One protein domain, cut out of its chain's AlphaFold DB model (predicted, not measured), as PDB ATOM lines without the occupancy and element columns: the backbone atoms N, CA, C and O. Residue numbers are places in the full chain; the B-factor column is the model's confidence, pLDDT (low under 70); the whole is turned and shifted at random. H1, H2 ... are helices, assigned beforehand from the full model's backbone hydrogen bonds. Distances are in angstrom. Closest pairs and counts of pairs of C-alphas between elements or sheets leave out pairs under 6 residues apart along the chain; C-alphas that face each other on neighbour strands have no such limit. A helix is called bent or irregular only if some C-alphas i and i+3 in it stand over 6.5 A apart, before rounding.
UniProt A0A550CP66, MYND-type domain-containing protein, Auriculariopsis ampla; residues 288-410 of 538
ATOM      1  N   HIS A 288      87.228 103.634 155.843       95.81
ATOM      2  CA  HIS A 288      88.169 104.166 154.856       95.81
ATOM      3  C   HIS A 288      87.788 105.550 154.326       95.81
ATOM      4  O   HIS A 288      88.541 106.124 153.544       95.81
ATOM      5  N   PHE A 289      86.633 106.089 154.720       97.38
ATOM      6  CA  PHE A 289      86.180 107.394 154.264       97.38
ATOM      7  C   PHE A 289      86.317 108.437 155.371       97.38
ATOM      8  O   PHE A 289      85.528 108.492 156.315       97.38
ATOM      9  N   GLN A 290      87.316 109.308 155.228       97.50
ATOM     10  CA  GLN A 290      87.479 110.465 156.097       97.50
ATOM     11  C   GLN A 290      86.693 111.654 155.539       97.50
ATOM     12  O   GLN A 290      86.948 112.130 154.434       97.50
ATOM     13  N   ARG A 291      85.746 112.166 156.327       97.06
ATOM     14  CA  ARG A 291      84.962 113.352 155.966       97.06
ATOM     15  C   ARG A 291      85.834 114.599 156.024       97.06
ATOM     16  O   ARG A 291      86.502 114.834 157.030       97.06
ATOM     17  N   SER A 292      85.789 115.419 154.977       97.81
ATOM     18  CA  SER A 292      86.486 116.703 154.983       97.81
ATOM     19  C   SER A 292      85.843 117.684 155.981       97.81
ATOM     20  O   SER A 292      84.651 117.562 156.293       97.81
ATOM     21  N   PRO A 293      86.575 118.718 156.434       98.06
ATOM     22  CA  PRO A 293      85.992 119.797 157.232       98.06
ATOM     23  C   PRO A 293      84.800 120.489 156.550       98.06
ATOM     24  O   PRO A 293      83.831 120.850 157.218       98.06
ATOM     25  N   ALA A 294      84.836 120.639 155.220       97.12
ATOM     26  CA  ALA A 294      83.742 121.235 154.454       97.12
ATOM     27  C   ALA A 294      82.471 120.371 154.515       97.12
ATOM     28  O   ALA A 294      81.380 120.899 154.736       97.12
ATOM     29  N   LEU A 295      82.613 119.046 154.411       97.62
ATOM     30  CA  LEU A 295      81.489 118.116 154.523       97.62
ATOM     31  C   LEU A 295      80.911 118.071 155.936       97.62
ATOM     32  O   LEU A 295      79.693 118.059 156.089       97.62
ATOM     33  N   LEU A 296      81.756 118.110 156.969       96.75
ATOM     34  CA  LEU A 296      81.292 118.196 158.358       96.75
ATOM     35  C   LEU A 296      80.473 119.472 158.597       96.75
ATOM     36  O   LEU A 296      79.384 119.403 159.164       96.75
ATOM     37  N   LYS A 297      80.935 120.617 158.079       96.06
ATOM     38  CA  LYS A 297      80.179 121.877 158.122       96.06
ATOM     39  C   LYS A 297      78.857 121.781 157.356       96.06
ATOM     40  O   LYS A 297      77.851 122.354 157.765       96.06
ATOM     41  N   GLN A 298      78.837 121.086 156.221       95.94
ATOM     42  CA  GLN A 298      77.610 120.874 155.456       95.94
ATOM     43  C   GLN A 298      76.602 119.998 156.208       95.94
ATOM     44  O   GLN A 298      75.412 120.305 156.248       95.94
ATOM     45  N   MET A 299      77.078 118.936 156.853       95.38
ATOM     46  CA  MET A 299      76.267 118.073 157.709       95.38
ATOM     47  C   MET A 299      75.676 118.840 158.894       95.38
ATOM     48  O   MET A 299      74.489 118.695 159.169       95.38
ATOM     49  N   GLU A 300      76.466 119.691 159.549       93.19
ATOM     50  CA  GLU A 300      75.994 120.564 160.628       93.19
ATOM     51  C   GLU A 300      74.876 121.504 160.143       93.19
ATOM     52  O   GLU A 300      73.813 121.575 160.761       93.19
ATOM     53  N   ARG A 301      75.065 122.166 158.991       92.44
ATOM     54  CA  ARG A 301      74.043 123.035 158.378       92.44
ATOM     55  C   ARG A 301      72.736 122.278 158.110       92.44
ATOM     56  O   ARG A 301      71.656 122.785 158.406       92.44
ATOM     57  N   LEU A 302      72.820 121.049 157.600       90.56
ATOM     58  CA  LEU A 302      71.648 120.199 157.358       90.56
ATOM     59  C   LEU A 302      70.978 119.721 158.653       90.56
ATOM     60  O   LEU A 302      69.757 119.603 158.696       90.56
ATOM     61  N   GLN A 303      71.742 119.482 159.719       88.38
ATOM     62  CA  GLN A 303      71.180 119.163 161.035       88.38
ATOM     63  C   GLN A 303      70.426 120.352 161.639       88.38
ATOM     64  O   GLN A 303      69.389 120.157 162.269       88.38
ATOM     65  N   GLN A 304      70.927 121.575 161.434       85.19
ATOM     66  CA  GLN A 304      70.272 122.807 161.885       85.19
ATOM     67  C   GLN A 304      69.024 123.142 161.059       85.19
ATOM     68  O   GLN A 304      68.082 123.735 161.581       85.19
ATOM     69  N   ALA A 305      68.996 122.745 159.784       84.44
ATOM     70  CA  ALA A 305      67.891 123.017 158.874       84.44
ATOM     71  C   ALA A 305      67.439 121.743 158.126       84.44
ATOM     72  O   ALA A 305      67.591 121.641 156.905       84.44
ATOM     73  N   PRO A 306      66.823 120.778 158.840       82.62
ATOM     74  CA  PRO A 306      66.510 119.436 158.328       82.62
ATOM     75  C   PRO A 306      65.435 119.412 157.233       82.62
ATOM     76  O   PRO A 306      65.137 118.358 156.678       82.62
ATOM     77  N   TYR A 307      64.819 120.561 156.950       83.56
ATOM     78  CA  TYR A 307      63.857 120.725 155.868       83.56
ATOM     79  C   TYR A 307      64.525 120.773 154.487       83.56
ATOM     80  O   TYR A 307      63.912 120.380 153.495       83.56
ATOM     81  N   TYR A 308      65.776 121.235 154.423       90.00
ATOM     82  CA  TYR A 308      66.504 121.363 153.170       90.00
ATOM     83  C   TYR A 308      67.205 120.061 152.797       90.00
ATOM     84  O   TYR A 308      67.773 119.357 153.634       90.00
ATOM     85  N   ASP A 309      67.208 119.756 151.504       92.88
ATOM     86  CA  ASP A 309      67.922 118.603 150.969       92.88
ATOM     87  C   ASP A 309      69.422 118.917 150.814       92.88
ATOM     88  O   ASP A 309      70.271 118.041 150.992       92.88
ATOM     89  N   TYR A 310      69.785 120.173 150.543       95.56
ATOM     90  CA  TYR A 310      71.180 120.602 150.413       95.56
ATOM     91  C   TYR A 310      71.330 122.111 150.639       95.56
ATOM     92  O   TYR A 310      70.389 122.864 150.396       95.56
ATOM     93  N   ILE A 311      72.498 122.569 151.095       95.00
ATOM     94  CA  ILE A 311      72.790 123.993 151.349       95.00
ATOM     95  C   ILE A 311      74.096 124.388 150.648       95.00
ATOM     96  O   ILE A 311      75.139 123.787 150.868       95.00
ATOM     97  N   LEU A 312      74.075 125.401 149.791       93.88
ATOM     98  CA  LEU A 312      75.287 125.915 149.155       93.88
ATOM     99  C   LEU A 312      76.055 126.872 150.079       93.88
ATOM    100  O   LEU A 312      75.509 127.434 151.028       93.88
ATOM    101  N   ASP A 313      77.328 127.108 149.774       90.69
ATOM    102  CA  ASP A 313      78.212 127.990 150.549       90.69
ATOM    103  C   ASP A 313      77.786 129.461 150.577       90.69
ATOM    104  O   ASP A 313      78.161 130.194 151.487       90.69
ATOM    105  N   ASN A 314      76.942 129.892 149.639       84.69
ATOM    106  CA  ASN A 314      76.291 131.205 149.663       84.69
ATOM    107  C   ASN A 314      74.998 131.228 150.509       84.69
ATOM    108  O   ASN A 314      74.201 132.153 150.366       84.69
ATOM    109  N   ASN A 315      74.768 130.207 151.343       87.06
ATOM    110  CA  ASN A 315      73.549 129.972 152.125       87.06
ATOM    111  C   ASN A 315      72.273 129.769 151.289       87.06
ATOM    112  O   ASN A 315      71.168 129.810 151.828       87.06
ATOM    113  N   THR A 316      72.388 129.512 149.983       84.94
ATOM    114  CA  THR A 316      71.239 129.080 149.181       84.94
ATOM    115  C   THR A 316      70.884 127.641 149.539       84.94
ATOM    116  O   THR A 316      71.676 126.730 149.311       84.94
ATOM    117  N   ALA A 317      69.684 127.427 150.069       89.44
ATOM    118  CA  ALA A 317      69.195 126.107 150.439       89.44
ATOM    119  C   ALA A 317      68.215 125.543 149.396       89.44
ATOM    120  O   ALA A 317      67.395 126.275 148.841       89.44
ATOM    121  N   PHE A 318      68.303 124.239 149.137       86.25
ATOM    122  CA  PHE A 318      67.513 123.519 148.140       86.25
ATOM    123  C   PHE A 318      66.468 122.646 148.813       86.25
ATOM    124  O   PHE A 318      66.758 121.944 149.783       86.25
ATOM    125  N   VAL A 319      65.278 122.645 148.228       87.00
ATOM    126  CA  VAL A 319      64.271 121.606 148.427       87.00
ATOM    127  C   VAL A 319      63.911 121.086 147.047       87.00
ATOM    128  O   VAL A 319      63.569 121.867 146.157       87.00
ATOM    129  N   LEU A 320      64.036 119.781 146.855       88.25
ATOM    130  CA  LEU A 320      63.631 119.123 145.624       88.25
ATOM    131  C   LEU A 320      62.122 118.882 145.697       88.25
ATOM    132  O   LEU A 320      61.636 118.233 146.620       88.25
ATOM    133  N   ASN A 321      61.381 119.460 144.750       82.25
ATOM    134  CA  ASN A 321      59.914 119.427 144.760       82.25
ATOM    135  C   ASN A 321      59.340 118.136 144.162       82.25
ATOM    136  O   ASN A 321      58.201 117.791 144.457       82.25
ATOM    137  N   ASP A 322      60.099 117.456 143.303       86.44
ATOM    138  CA  ASP A 322      59.716 116.158 142.753       86.44
ATOM    139  C   ASP A 322      60.168 115.041 143.702       86.44
ATOM    140  O   ASP A 322      61.362 114.883 143.961       86.44
ATOM    141  N   ASP A 323      59.218 114.261 144.226       81.88
ATOM    142  CA  ASP A 323      59.501 113.216 145.217       81.88
ATOM    143  C   ASP A 323      60.448 112.132 144.675       81.88
ATOM    144  O   ASP A 323      61.262 111.591 145.427       81.88
ATOM    145  N   SER A 324      60.397 111.834 143.373       84.56
ATOM    146  CA  SER A 324      61.270 110.841 142.737       84.56
ATOM    147  C   SER A 324      62.712 111.354 142.626       84.56
ATOM    148  O   SER A 324      63.657 110.657 143.009       84.56
ATOM    149  N   GLU A 325      62.912 112.590 142.164       89.69
ATOM    150  CA  GLU A 325      64.222 113.254 142.161       89.69
ATOM    151  C   GLU A 325      64.768 113.418 143.579       89.69
ATOM    152  O   GLU A 325      65.946 113.148 143.828       89.69
ATOM    153  N   ARG A 326      63.907 113.784 144.528       92.31
ATOM    154  CA  ARG A 326      64.262 113.903 145.939       92.31
ATOM    155  C   ARG A 326      64.709 112.569 146.526       92.31
ATOM    156  O   ARG A 326      65.729 112.516 147.214       92.31
ATOM    157  N   GLN A 327      64.005 111.480 146.222       90.19
ATOM    158  CA  GLN A 327      64.376 110.139 146.674       90.19
ATOM    159  C   GLN A 327      65.741 109.733 146.110       90.19
ATOM    160  O   GLN A 327      66.616 109.303 146.866       90.19
ATOM    161  N   ARG A 328      65.954 109.935 144.801       93.25
ATOM    162  CA  ARG A 328      67.249 109.696 144.142       93.25
ATOM    163  C   ARG A 328      68.371 110.495 144.792       93.25
ATOM    164  O   ARG A 328      69.414 109.928 145.116       93.25
ATOM    165  N   PHE A 329      68.141 111.782 145.038       95.56
ATOM    166  CA  PHE A 329      69.112 112.657 145.680       95.56
ATOM    167  C   PHE A 329      69.461 112.195 147.095       95.56
ATOM    168  O   PHE A 329      70.639 112.111 147.434       95.56
ATOM    169  N   ILE A 330      68.465 111.857 147.919       93.81
ATOM    170  CA  ILE A 330      68.695 111.388 149.291       93.81
ATOM    171  C   ILE A 330      69.511 110.094 149.284       93.81
ATOM    172  O   ILE A 330      70.452 109.977 150.068       93.81
ATOM    173  N   ILE A 331      69.209 109.146 148.392       93.81
ATOM    174  CA  ILE A 331      69.983 107.903 148.263       93.81
ATOM    175  C   ILE A 331      71.438 108.206 147.892       93.81
ATOM    176  O   ILE A 331      72.354 107.730 148.566       93.81
ATOM    177  N   ALA A 332      71.654 109.024 146.860       95.94
ATOM    178  CA  ALA A 332      72.989 109.416 146.423       95.94
ATOM    179  C   ALA A 332      73.760 110.130 147.549       95.94
ATOM    180  O   ALA A 332      74.879 109.749 147.889       95.94
ATOM    181  N   ARG A 333      73.123 111.086 148.231       96.19
ATOM    182  CA  ARG A 333      73.708 111.800 149.372       96.19
ATOM    183  C   ARG A 333      74.106 110.858 150.501       96.19
ATOM    184  O   ARG A 333      75.196 111.001 151.041       96.19
ATOM    185  N   ARG A 334      73.260 109.886 150.860       94.81
ATOM    186  CA  ARG A 334      73.581 108.899 151.907       94.81
ATOM    187  C   ARG A 334      74.812 108.083 151.542       94.81
ATOM    188  O   ARG A 334      75.707 107.951 152.369       94.81
ATOM    189  N   ARG A 335      74.875 107.567 150.313       95.62
ATOM    190  CA  ARG A 335      76.038 106.816 149.824       95.62
ATOM    191  C   ARG A 335      77.291 107.674 149.915       95.62
ATOM    192  O   ARG A 335      78.206 107.310 150.641       95.62
ATOM    193  N   ALA A 336      77.262 108.861 149.316       96.81
ATOM    194  CA  ALA A 336      78.375 109.802 149.353       96.81
ATOM    195  C   ALA A 336      78.824 110.129 150.794       96.81
ATOM    196  O   ALA A 336      80.015 110.104 151.090       96.81
ATOM    197  N   LEU A 337      77.889 110.371 151.722       96.44
ATOM    198  CA  LEU A 337      78.190 110.631 153.138       96.44
ATOM    199  C   LEU A 337      78.779 109.423 153.878       96.44
ATOM    200  O   LEU A 337      79.540 109.610 154.833       96.44
ATOM    201  N   ALA A 338      78.391 108.209 153.489       95.88
ATOM    202  CA  ALA A 338      78.863 106.977 154.099       95.88
ATOM    203  C   ALA A 338      80.263 106.612 153.604       95.88
ATOM    204  O   ALA A 338      81.111 106.268 154.411       95.88
ATOM    205  N   ASN A 339      80.531 106.665 152.302       96.88
ATOM    206  CA  ASN A 339      81.743 106.062 151.738       96.88
ATOM    207  C   ASN A 339      82.513 106.950 150.750       96.88
ATOM    208  O   ASN A 339      83.489 106.474 150.177       96.88
ATOM    209  N   GLY A 340      82.096 108.200 150.538       96.25
ATOM    210  CA  GLY A 340      82.727 109.084 149.559       96.25
ATOM    211  C   GLY A 340      82.532 108.642 148.108       96.25
ATOM    212  O   GLY A 340      83.350 108.992 147.262       96.25
ATOM    213  N   ASP A 341      81.494 107.851 147.807       95.69
ATOM    214  CA  ASP A 341      81.246 107.315 146.465       95.69
ATOM    215  C   ASP A 341      81.102 108.429 145.417       95.69
ATOM    216  O   ASP A 341      80.095 109.140 145.361       95.69
ATOM    217  N   VAL A 342      82.107 108.530 144.546       95.94
ATOM    218  CA  VAL A 342      82.203 109.544 143.490       95.94
ATOM    219  C   VAL A 342      81.001 109.490 142.551       95.94
ATOM    220  O   VAL A 342      80.486 110.540 142.169       95.94
ATOM    221  N   ALA A 343      80.506 108.293 142.217       95.31
ATOM    222  CA  ALA A 343      79.343 108.150 141.341       95.31
ATOM    223  C   ALA A 343      78.087 108.757 141.983       95.31
ATOM    224  O   ALA A 343      77.311 109.443 141.317       95.31
ATOM    225  N   SER A 344      77.920 108.572 143.293       96.19
ATOM    226  CA  SER A 344      76.837 109.195 144.048       96.19
ATOM    227  C   SER A 344      76.998 110.716 144.171       96.19
ATOM    228  O   SER A 344      76.007 111.433 144.058       96.19
ATOM    229  N   VAL A 345      78.218 111.244 144.320       97.12
ATOM    230  CA  VAL A 345      78.450 112.703 144.285       97.12
ATOM    231  C   VAL A 345      78.101 113.283 142.906       97.12
ATOM    232  O   VAL A 345      77.466 114.337 142.810       97.12
ATOM    233  N   SER A 346      78.450 112.580 141.825       95.62
ATOM    234  CA  SER A 346      78.064 112.969 140.464       95.62
ATOM    235  C   SER A 346      76.547 112.939 140.266       95.62
ATOM    236  O   SER A 346      76.003 113.865 139.665       95.62
ATOM    237  N   GLU A 347      75.846 111.948 140.823       95.19
ATOM    238  CA  GLU A 347      74.379 111.878 140.798       95.19
ATOM    239  C   GLU A 347      73.732 113.037 141.567       95.19
ATOM    240  O   GLU A 347      72.804 113.667 141.062       95.19
ATOM    241  N   MET A 348      74.247 113.386 142.753       96.69
ATOM    242  CA  MET A 348      73.783 114.569 143.493       96.69
ATOM    243  C   MET A 348      73.878 115.831 142.625       96.69
ATOM    244  O   MET A 348      72.934 116.620 142.558       96.69
ATOM    245  N   CYS A 349      75.000 116.003 141.920       95.62
ATOM    246  CA  CYS A 349      75.200 117.110 140.988       95.62
ATOM    247  C   CYS A 349      74.214 117.058 139.805       95.62
ATOM    248  O   CYS A 349      73.620 118.074 139.436       95.62
ATOM    249  N   ALA A 350      73.992 115.876 139.228       94.00
ATOM    250  CA  ALA A 350      73.061 115.688 138.121       94.00
ATOM    251  C   ALA A 350      71.619 116.051 138.510       94.00
ATOM    252  O   ALA A 350      70.962 116.781 137.764       94.00
ATOM    253  N   VAL A 351      71.162 115.616 139.690       94.44
ATOM    254  CA  VAL A 351      69.816 115.917 140.204       94.44
ATOM    255  C   VAL A 351      69.650 117.405 140.526       94.44
ATOM    256  O   VAL A 351      68.621 117.987 140.206       94.44
ATOM    257  N   MET A 352      70.663 118.068 141.094       95.12
ATOM    258  CA  MET A 352      70.571 119.500 141.424       95.12
ATOM    259  C   MET A 352      70.697 120.430 140.203       95.12
ATOM    260  O   MET A 352      70.268 121.584 140.255       95.12
ATOM    261  N   LYS A 353      71.277 119.967 139.089       94.25
ATOM    262  CA  LYS A 353      71.581 120.796 137.906       94.25
ATOM    263  C   LYS A 353      70.389 121.592 137.339       94.25
ATOM    264  O   LYS A 353      70.605 122.763 137.016       94.25
ATOM    265  N   PRO A 354      69.165 121.043 137.196       90.25
ATOM    266  CA  PRO A 354      68.006 121.812 136.734       90.25
ATOM    267  C   PRO A 354      67.651 122.970 137.678       90.25
ATOM    268  O   PRO A 354      67.299 124.056 137.221       90.25
ATOM    269  N   TYR A 355      67.826 122.761 138.985       89.31
ATOM    270  CA  TYR A 355      67.478 123.717 140.033       89.31
ATOM    271  C   TYR A 355      68.477 124.868 140.131       89.31
ATOM    272  O   TYR A 355      68.085 125.989 140.436       89.31
ATOM    273  N   LEU A 356      69.753 124.647 139.804       88.31
ATOM    274  CA  LEU A 356      70.788 125.687 139.878       88.31
ATOM    275  C   LEU A 356      70.446 126.970 139.105       88.31
ATOM    276  O   LEU A 356      70.796 128.067 139.542       88.31
ATOM    277  N   ARG A 357      69.733 126.843 137.977       85.69
ATOM    278  CA  ARG A 357      69.286 127.993 137.177       85.69
ATOM    279  C   ARG A 357      68.297 128.876 137.935       85.69
ATOM    280  O   ARG A 357      68.369 130.091 137.801       85.69
ATOM    281  N   LEU A 358      67.419 128.277 138.740       77.12
ATOM    282  CA  LEU A 358      66.412 128.997 139.525       77.12
ATOM    283  C   LEU A 358      67.053 129.875 140.605       77.12
ATOM    284  O   LEU A 358      66.524 130.930 140.932       77.12
ATOM    285  N   TYR A 359      68.213 129.461 141.117       80.69
ATOM    286  CA  TYR A 359      68.923 130.159 142.190       80.69
ATOM    287  C   TYR A 359      70.118 130.989 141.706       80.69
ATOM    288  O   TYR A 359      70.896 131.478 142.523       80.69
ATOM    289  N   ASN A 360      70.291 131.144 140.389       86.19
ATOM    290  CA  ASN A 360      71.421 131.857 139.788       86.19
ATOM    291  C   ASN A 360      72.801 131.336 140.261       86.19
ATOM    292  O   ASN A 360      73.750 132.094 140.477       86.19
ATOM    293  N   VAL A 361      72.917 130.018 140.437       90.06
ATOM    294  CA  VAL A 361      74.167 129.352 140.821       90.06
ATOM    295  C   VAL A 361      74.757 128.669 139.594       90.06
ATOM    296  O   VAL A 361      74.071 127.950 138.869       90.06
ATOM    297  N   SER A 362      76.051 128.864 139.338       94.88
ATOM    298  CA  SER A 362      76.709 128.168 138.232       94.88
ATOM    299  C   SER A 362      76.971 126.701 138.582       94.88
ATOM    300  O   SER A 362      77.339 126.364 139.708       94.88
ATOM    301  N   LEU A 363      76.854 125.820 137.583       93.62
ATOM    302  CA  LEU A 363      77.186 124.397 137.730       93.62
ATOM    303  C   LEU A 363      78.619 124.189 138.238       93.62
ATOM    304  O   LEU A 363      78.860 123.300 139.046       93.62
ATOM    305  N   LEU A 364      79.551 125.045 137.807       94.25
ATOM    306  CA  LEU A 364      80.943 124.999 138.241       94.25
ATOM    307  C   LEU A 364      81.088 125.244 139.750       94.25
ATOM    308  O   LEU A 364      81.814 124.504 140.403       94.25
ATOM    309  N   LYS A 365      80.377 126.236 140.311       94.88
ATOM    310  CA  LYS A 365      80.418 126.530 141.753       94.88
ATOM    311  C   LYS A 365      79.874 125.369 142.581       94.88
ATOM    312  O   LYS A 365      80.498 124.982 143.562       94.88
ATOM    313  N   MET A 366      78.749 124.789 142.164       95.69
ATOM    314  CA  MET A 366      78.167 123.635 142.855       95.69
ATOM    315  C   MET A 366      79.085 122.404 142.780       95.69
ATOM    316  O   MET A 366      79.345 121.774 143.801       95.69
ATOM    317  N   ALA A 367      79.648 122.109 141.604       95.81
ATOM    318  CA  ALA A 367      80.610 121.022 141.449       95.81
ATOM    319  C   ALA A 367      81.871 121.240 142.302       95.81
ATOM    320  O   ALA A 367      82.369 120.294 142.903       95.81
ATOM    321  N   GLN A 368      82.367 122.478 142.396       96.56
ATOM    322  CA  GLN A 368      83.516 122.817 143.234       96.56
ATOM    323  C   GLN A 368      83.221 122.625 144.725       96.56
ATOM    324  O   GLN A 368      84.060 122.077 145.436       96.56
ATOM    325  N   GLN A 369      82.032 123.016 145.194       97.50
ATOM    326  CA  GLN A 369      81.615 122.755 146.571       97.50
ATOM    327  C   GLN A 369      81.569 121.248 146.859       97.50
ATOM    328  O   GLN A 369      82.174 120.803 147.831       97.50
ATOM    329  N   LEU A 370      80.948 120.450 145.982       97.50
ATOM    330  CA  LEU A 370      80.923 118.990 146.124       97.50
ATOM    331  C   LEU A 370      82.334 118.382 146.115       97.50
ATOM    332  O   LEU A 370      82.631 117.512 146.928       97.50
ATOM    333  N   CYS A 371      83.232 118.858 145.248       97.62
ATOM    334  CA  CYS A 371      84.629 118.427 145.262       97.62
ATOM    335  C   CYS A 371      85.304 118.707 146.609       97.62
ATOM    336  O   CYS A 371      85.943 117.818 147.168       97.62
ATOM    337  N   ASN A 372      85.134 119.916 147.148       97.75
ATOM    338  CA  ASN A 372      85.721 120.313 148.426       97.75
ATOM    339  C   ASN A 372      85.156 119.488 149.591       97.75
ATOM    340  O   ASN A 372      85.900 119.055 150.467       97.75
ATOM    341  N   GLU A 373      83.844 119.252 149.591       97.81
ATOM    342  CA  GLU A 373      83.155 118.447 150.597       97.81
ATOM    343  C   GLU A 373      83.631 116.989 150.570       97.81
ATOM    344  O   GLU A 373      84.040 116.445 151.596       97.81
ATOM    345  N   PHE A 374      83.663 116.351 149.406       97.75
ATOM    346  CA  PHE A 374      83.975 114.922 149.307       97.75
ATOM    347  C   PHE A 374      85.460 114.620 149.051       97.75
ATOM    348  O   PHE A 374      85.818 113.463 148.857       97.75
ATOM    349  N   GLY A 375      86.333 115.635 149.078       96.69
ATOM    350  CA  GLY A 375      87.777 115.467 148.880       96.69
ATOM    351  C   GLY A 375      88.151 115.017 147.464       96.69
ATOM    352  O   GLY A 375      89.110 114.272 147.282       96.69
ATOM    353  N   LEU A 376      87.383 115.436 146.456       96.19
ATOM    354  CA  LEU A 376      87.578 115.044 145.060       96.19
ATOM    355  C   LEU A 376      88.434 116.077 144.327       96.19
ATOM    356  O   LEU A 376      88.192 117.277 144.425       96.19
ATOM    357  N   ALA A 377      89.387 115.619 143.513       96.25
ATOM    358  CA  ALA A 377      90.175 116.519 142.667       96.25
ATOM    359  C   ALA A 377      89.312 117.194 141.587       96.25
ATOM    360  O   ALA A 377      89.508 118.360 141.244       96.25
ATOM    361  N   ARG A 378      88.348 116.451 141.033       94.75
ATOM    362  CA  ARG A 378      87.409 116.926 140.018       94.75
ATOM    363  C   ARG A 378      86.173 116.037 139.999       94.75
ATOM    364  O   ARG A 378      86.291 114.821 140.122       94.75
ATOM    365  N   LEU A 379      85.012 116.644 139.772       92.75
ATOM    366  CA  LEU A 379      83.765 115.923 139.565       92.75
ATOM    367  C   LEU A 379      83.512 115.742 138.068       92.75
ATOM    368  O   LEU A 379      83.370 116.720 137.325       92.75
ATOM    369  N   ASP A 380      83.453 114.488 137.630       85.69
ATOM    370  CA  ASP A 380      82.993 114.159 136.288       85.69
ATOM    371  C   ASP A 380      81.469 114.002 136.297       85.69
ATOM    372  O   ASP A 380      80.905 113.052 136.839       85.69
ATOM    373  N   HIS A 381      80.792 114.974 135.693       72.38
ATOM    374  CA  HIS A 381      79.337 115.010 135.581       72.38
ATOM    375  C   HIS A 381      78.803 114.112 134.451       72.38
ATOM    376  O   HIS A 381      77.600 114.122 134.192       72.38
ATOM    377  N   THR A 382      79.677 113.381 133.751       74.94
ATOM    378  CA  THR A 382      79.313 112.441 132.682       74.94
ATOM    379  C   THR A 382      79.243 110.985 133.145       74.94
ATOM    380  O   THR A 382      78.820 110.124 132.375       74.94
ATOM    381  N   VAL A 383      79.581 110.697 134.408       73.88
ATOM    382  CA  VAL A 383      79.465 109.351 134.985       73.88
ATOM    383  C   VAL A 383      77.988 108.970 135.104       73.88
ATOM    384  O   VAL A 383      77.248 109.549 135.895       73.88
ATOM    385  N   THR A 384      77.553 107.992 134.308       64.19
ATOM    386  CA  THR A 384      76.150 107.543 134.238       64.19
ATOM    387  C   THR A 384      75.886 106.218 134.944       64.19
ATOM    388  O   THR A 384      74.730 105.870 135.187       64.19
ATOM    389  N   THR A 385      76.922 105.454 135.290       75.81
ATOM    390  CA  THR A 385      76.756 104.133 135.905       75.81
ATOM    391  C   THR A 385      76.645 104.255 137.414       75.81
ATOM    392  O   THR A 385      77.620 104.097 138.146       75.81
ATOM    393  N   ILE A 386      75.433 104.538 137.880       83.38
ATOM    394  CA  ILE A 386      75.096 104.520 139.301       83.38
ATOM    395  C   ILE A 386      74.539 103.143 139.639       83.38
ATOM    396  O   ILE A 386      73.658 102.621 138.952       83.38
ATOM    397  N   ARG A 387      75.040 102.546 140.722       90.38
ATOM    398  CA  ARG A 387      74.483 101.303 141.262       90.38
ATOM    399  C   ARG A 387      72.984 101.506 141.548       90.38
ATOM    400  O   ARG A 387      72.648 102.459 142.256       90.38
ATOM    401  N   PRO A 388      72.083 100.616 141.102       91.06
ATOM    402  CA  PRO A 388      70.669 100.706 141.448       91.06
ATOM    403  C   PRO A 388      70.453 100.797 142.969       91.06
ATOM    404  O   PRO A 388      71.232 100.216 143.737       91.06
ATOM    405  N   PRO A 389      69.442 101.541 143.441       90.38
ATOM    406  CA  PRO A 389      69.119 101.587 144.856       90.38
ATOM    407  C   PRO A 389      68.631 100.219 145.332       90.38
ATOM    408  O   PRO A 389      67.831  99.555 144.674       90.38
ATOM    409  N   SER A 390      69.134  99.782 146.481       92.38
ATOM    410  CA  SER A 390      68.568  98.641 147.189       92.38
ATOM    411  C   SER A 390      67.188  98.999 147.740       92.38
ATOM    412  O   SER A 390      66.850 100.167 147.940       92.38
ATOM    413  N   LYS A 391      66.383  97.974 148.024       87.69
ATOM    414  CA  LYS A 391      65.064  98.156 148.636       87.69
ATOM    415  C   LYS A 391      65.138  98.926 149.961       87.69
ATOM    416  O   LYS A 391      64.315  99.799 150.206       87.69
ATOM    417  N   GLU A 392      66.145  98.638 150.779       90.50
ATOM    418  CA  GLU A 392      66.358  99.322 152.054       90.50
ATOM    419  C   GLU A 392      66.655 100.817 151.863       90.50
ATOM    420  O   GLU A 392      66.089 101.651 152.565       90.50
ATOM    421  N   GLU A 393      67.479 101.175 150.874       89.50
ATOM    422  CA  GLU A 393      67.781 102.576 150.552       89.50
ATOM    423  C   GLU A 393      66.539 103.336 150.070       89.50
ATOM    424  O   GLU A 393      66.335 104.487 150.462       89.50
ATOM    425  N   LEU A 394      65.680 102.693 149.268       86.81
ATOM    426  CA  LEU A 394      64.405 103.273 148.834       86.81
ATOM    427  C   LEU A 394      63.475 103.540 150.021       86.81
ATOM    428  O   LEU A 394      62.897 104.624 150.111       86.81
ATOM    429  N   GLU A 395      63.356 102.577 150.938       84.62
ATOM    430  CA  GLU A 395      62.539 102.708 152.146       84.62
ATOM    431  C   GLU A 395      63.087 103.795 153.087       84.62
ATOM    432  O   GLU A 395      62.316 104.602 153.608       84.62
ATOM    433  N   GLN A 396      64.409 103.864 153.278       86.00
ATOM    434  CA  GLN A 396      65.068 104.915 154.064       86.00
ATOM    435  C   GLN A 396      64.831 106.306 153.461       86.00
ATOM    436  O   GLN A 396      64.512 107.251 154.184       86.00
ATOM    437  N   ALA A 397      64.942 106.440 152.138       86.00
ATOM    438  CA  ALA A 397      64.703 107.705 151.456       86.00
ATOM    439  C   ALA A 397      63.227 108.131 151.518       86.00
ATOM    440  O   ALA A 397      62.944 109.291 151.803       86.00
ATOM    441  N   ALA A 398      62.283 107.199 151.347       83.31
ATOM    442  CA  ALA A 398      60.856 107.487 151.489       83.31
ATOM    443  C   ALA A 398      60.502 107.962 152.911       83.31
ATOM    444  O   ALA A 398      59.762 108.935 153.072       83.31
ATOM    445  N   ARG A 399      61.082 107.335 153.949       84.00
ATOM    446  CA  ARG A 399      60.936 107.795 155.342       84.00
ATOM    447  C   ARG A 399      61.482 109.210 155.534       84.00
ATOM    448  O   ARG A 399      60.810 110.037 156.146       84.00
ATOM    449  N   ALA A 400      62.657 109.507 154.978       82.00
ATOM    450  CA  ALA A 400      63.260 110.836 155.059       82.00
ATOM    451  C   ALA A 400      62.370 111.930 154.439       82.00
ATOM    452  O   ALA A 400      62.181 112.984 155.049       82.00
ATOM    453  N   ILE A 401      61.779 111.661 153.269       81.88
ATOM    454  CA  ILE A 401      60.871 112.589 152.574       81.88
ATOM    455  C   ILE A 401      59.605 112.839 153.392       81.88
ATOM    456  O   ILE A 401      59.238 113.994 153.614       81.88
ATOM    457  N   ALA A 402      58.960 111.772 153.875       78.25
ATOM    458  CA  ALA A 402      57.726 111.879 154.651       78.25
ATOM    459  C   ALA A 402      57.910 112.769 155.892       78.25
ATOM    460  O   ALA A 402      57.103 113.662 156.149       78.25
ATOM    461  N   ILE A 403      59.017 112.585 156.616       71.44
ATOM    462  CA  ILE A 403      59.321 113.357 157.827       71.44
ATOM    463  C   ILE A 403      59.599 114.831 157.498       71.44
ATOM    464  O   ILE A 403      59.107 115.723 158.193       71.44
ATOM    465  N   ALA A 404      60.360 115.111 156.434       72.00
ATOM    466  CA  ALA A 404      60.611 116.487 156.004       72.00
ATOM    467  C   ALA A 404      59.311 117.205 155.591       72.00
ATOM    468  O   ALA A 404      59.123 118.378 155.925       72.00
ATOM    469  N   GLY A 405      58.389 116.490 154.935       68.50
ATOM    470  CA  GLY A 405      57.060 116.990 154.580       68.50
ATOM    471  C   GLY A 405      56.200 117.338 155.800       68.50
ATOM    472  O   GLY A 405      55.584 118.402 155.835       68.50
ATOM    473  N   GLU A 406      56.204 116.499 156.840       65.69
ATOM    474  CA  GLU A 406      55.476 116.780 158.086       65.69
ATOM    475  C   GLU A 406      56.023 118.020 158.820       65.69
ATOM    476  O   GLU A 406      55.243 118.805 159.366       65.69
ATOM    477  N   ARG A 407      57.345 118.246 158.800       60.22
ATOM    478  CA  ARG A 407      57.984 119.419 159.428       60.22
ATOM    479  C   ARG A 407      57.702 120.723 158.687       60.22
ATOM    480  O   ARG A 407      57.397 121.720 159.336       60.22
ATOM    481  N   GLY A 408      57.723 120.705 157.351       52.97
ATOM    482  CA  GLY A 408      57.439 121.886 156.523       52.97
ATOM    483  C   GLY A 408      56.056 122.499 156.765       52.97
ATOM    484  O   GLY A 408      55.860 123.687 156.544       52.97
ATOM    485  N   THR A 409      55.105 121.714 157.283       41.62
ATOM    486  CA  THR A 409      53.770 122.210 157.663       41.62
ATOM    487  C   THR A 409      53.702 122.853 159.052       41.62
ATOM    488  O   THR A 409      52.697 123.481 159.371       41.62
ATOM    489  N   LYS A 410      54.739 122.692 159.890       41.28
ATOM    490  CA  LYS A 410      54.727 123.079 161.312       41.28
ATOM    491  C   LYS A 410      55.732 124.168 161.689       41.28
ATOM    492  O   LYS A 410      55.537 124.822 162.706       41.28
TER     493      LYS A 410
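This is residues 288 to 410 of the 538 residues of the protein "MYND-type domain-containing protein" of Auriculariopsis ampla (UniProt A0A550CP66). Three helices, H2, H3 and H4, fold back and forth in two successive helical hairpins, with H2 and H3 nearest the middle; H1 sits across the end of H4, and the long H5 crosses H2 near its start. The printed part has 123 residues with five named helices, H1 to H5 in chain order, and no named strand: the class is all helix. The helix packing is mostly crossed, with 1 of 4 touching pairs at a shallow tilt. The whole is compact, with a radius of gyration of the C-alphas of 13.7 A and spans of 39 by 33 by 26 A.

Begin at H1, residues 293 to 304; its residues 293 to 298 alone touch H4, residues 363 to 374, about perpendicular at 80 degrees, with C-alphas 295 and 373 closest at 4.3 A. Next find H2, residues 323 to 339, and H3, residues 342 to 356, a hairpin that touches at C-alphas 332 and 344, 4.5 A apart and the closest, opposite ways at 37 degrees, only just a steep tilt. H3 and H4 form another hairpin, at 34.5 degrees, only just a shallow tilt, with closest C-alphas 353 and 363 at 6.7 A. H5, residues 391 to 408, touches H2 with residues 393 to 401 alone, at a steep tilt of 66 degrees, with C-alphas 327 and 397 closest at 5.4 A. H1 and H5 are apart. Each O i to N i+4 pair is within hydrogen-bond range in H1, H2, H4 and H5; in H3, 9 of 11 are.

Find C-alpha 293 at (85.992, 119.797, 157.232), where H1 begins. H2 runs 24.3 A. H3, 20.1 A, is irregular, with C-alphas 351 and 354 7.1 A apart. H5 runs 26.1 A to C-alpha 408 at (57.439, 121.886, 156.523).

The C-alphas farthest apart are Ala 377 and Lys 410, at 40.6 A. The printed part has no cut. The links H1 to H2 and H4 to H5 are long; in the first, residues 310 to 311 pair antiparallel with 317 to 318. Confidence is under 70 at residues 384 and 405 to 410.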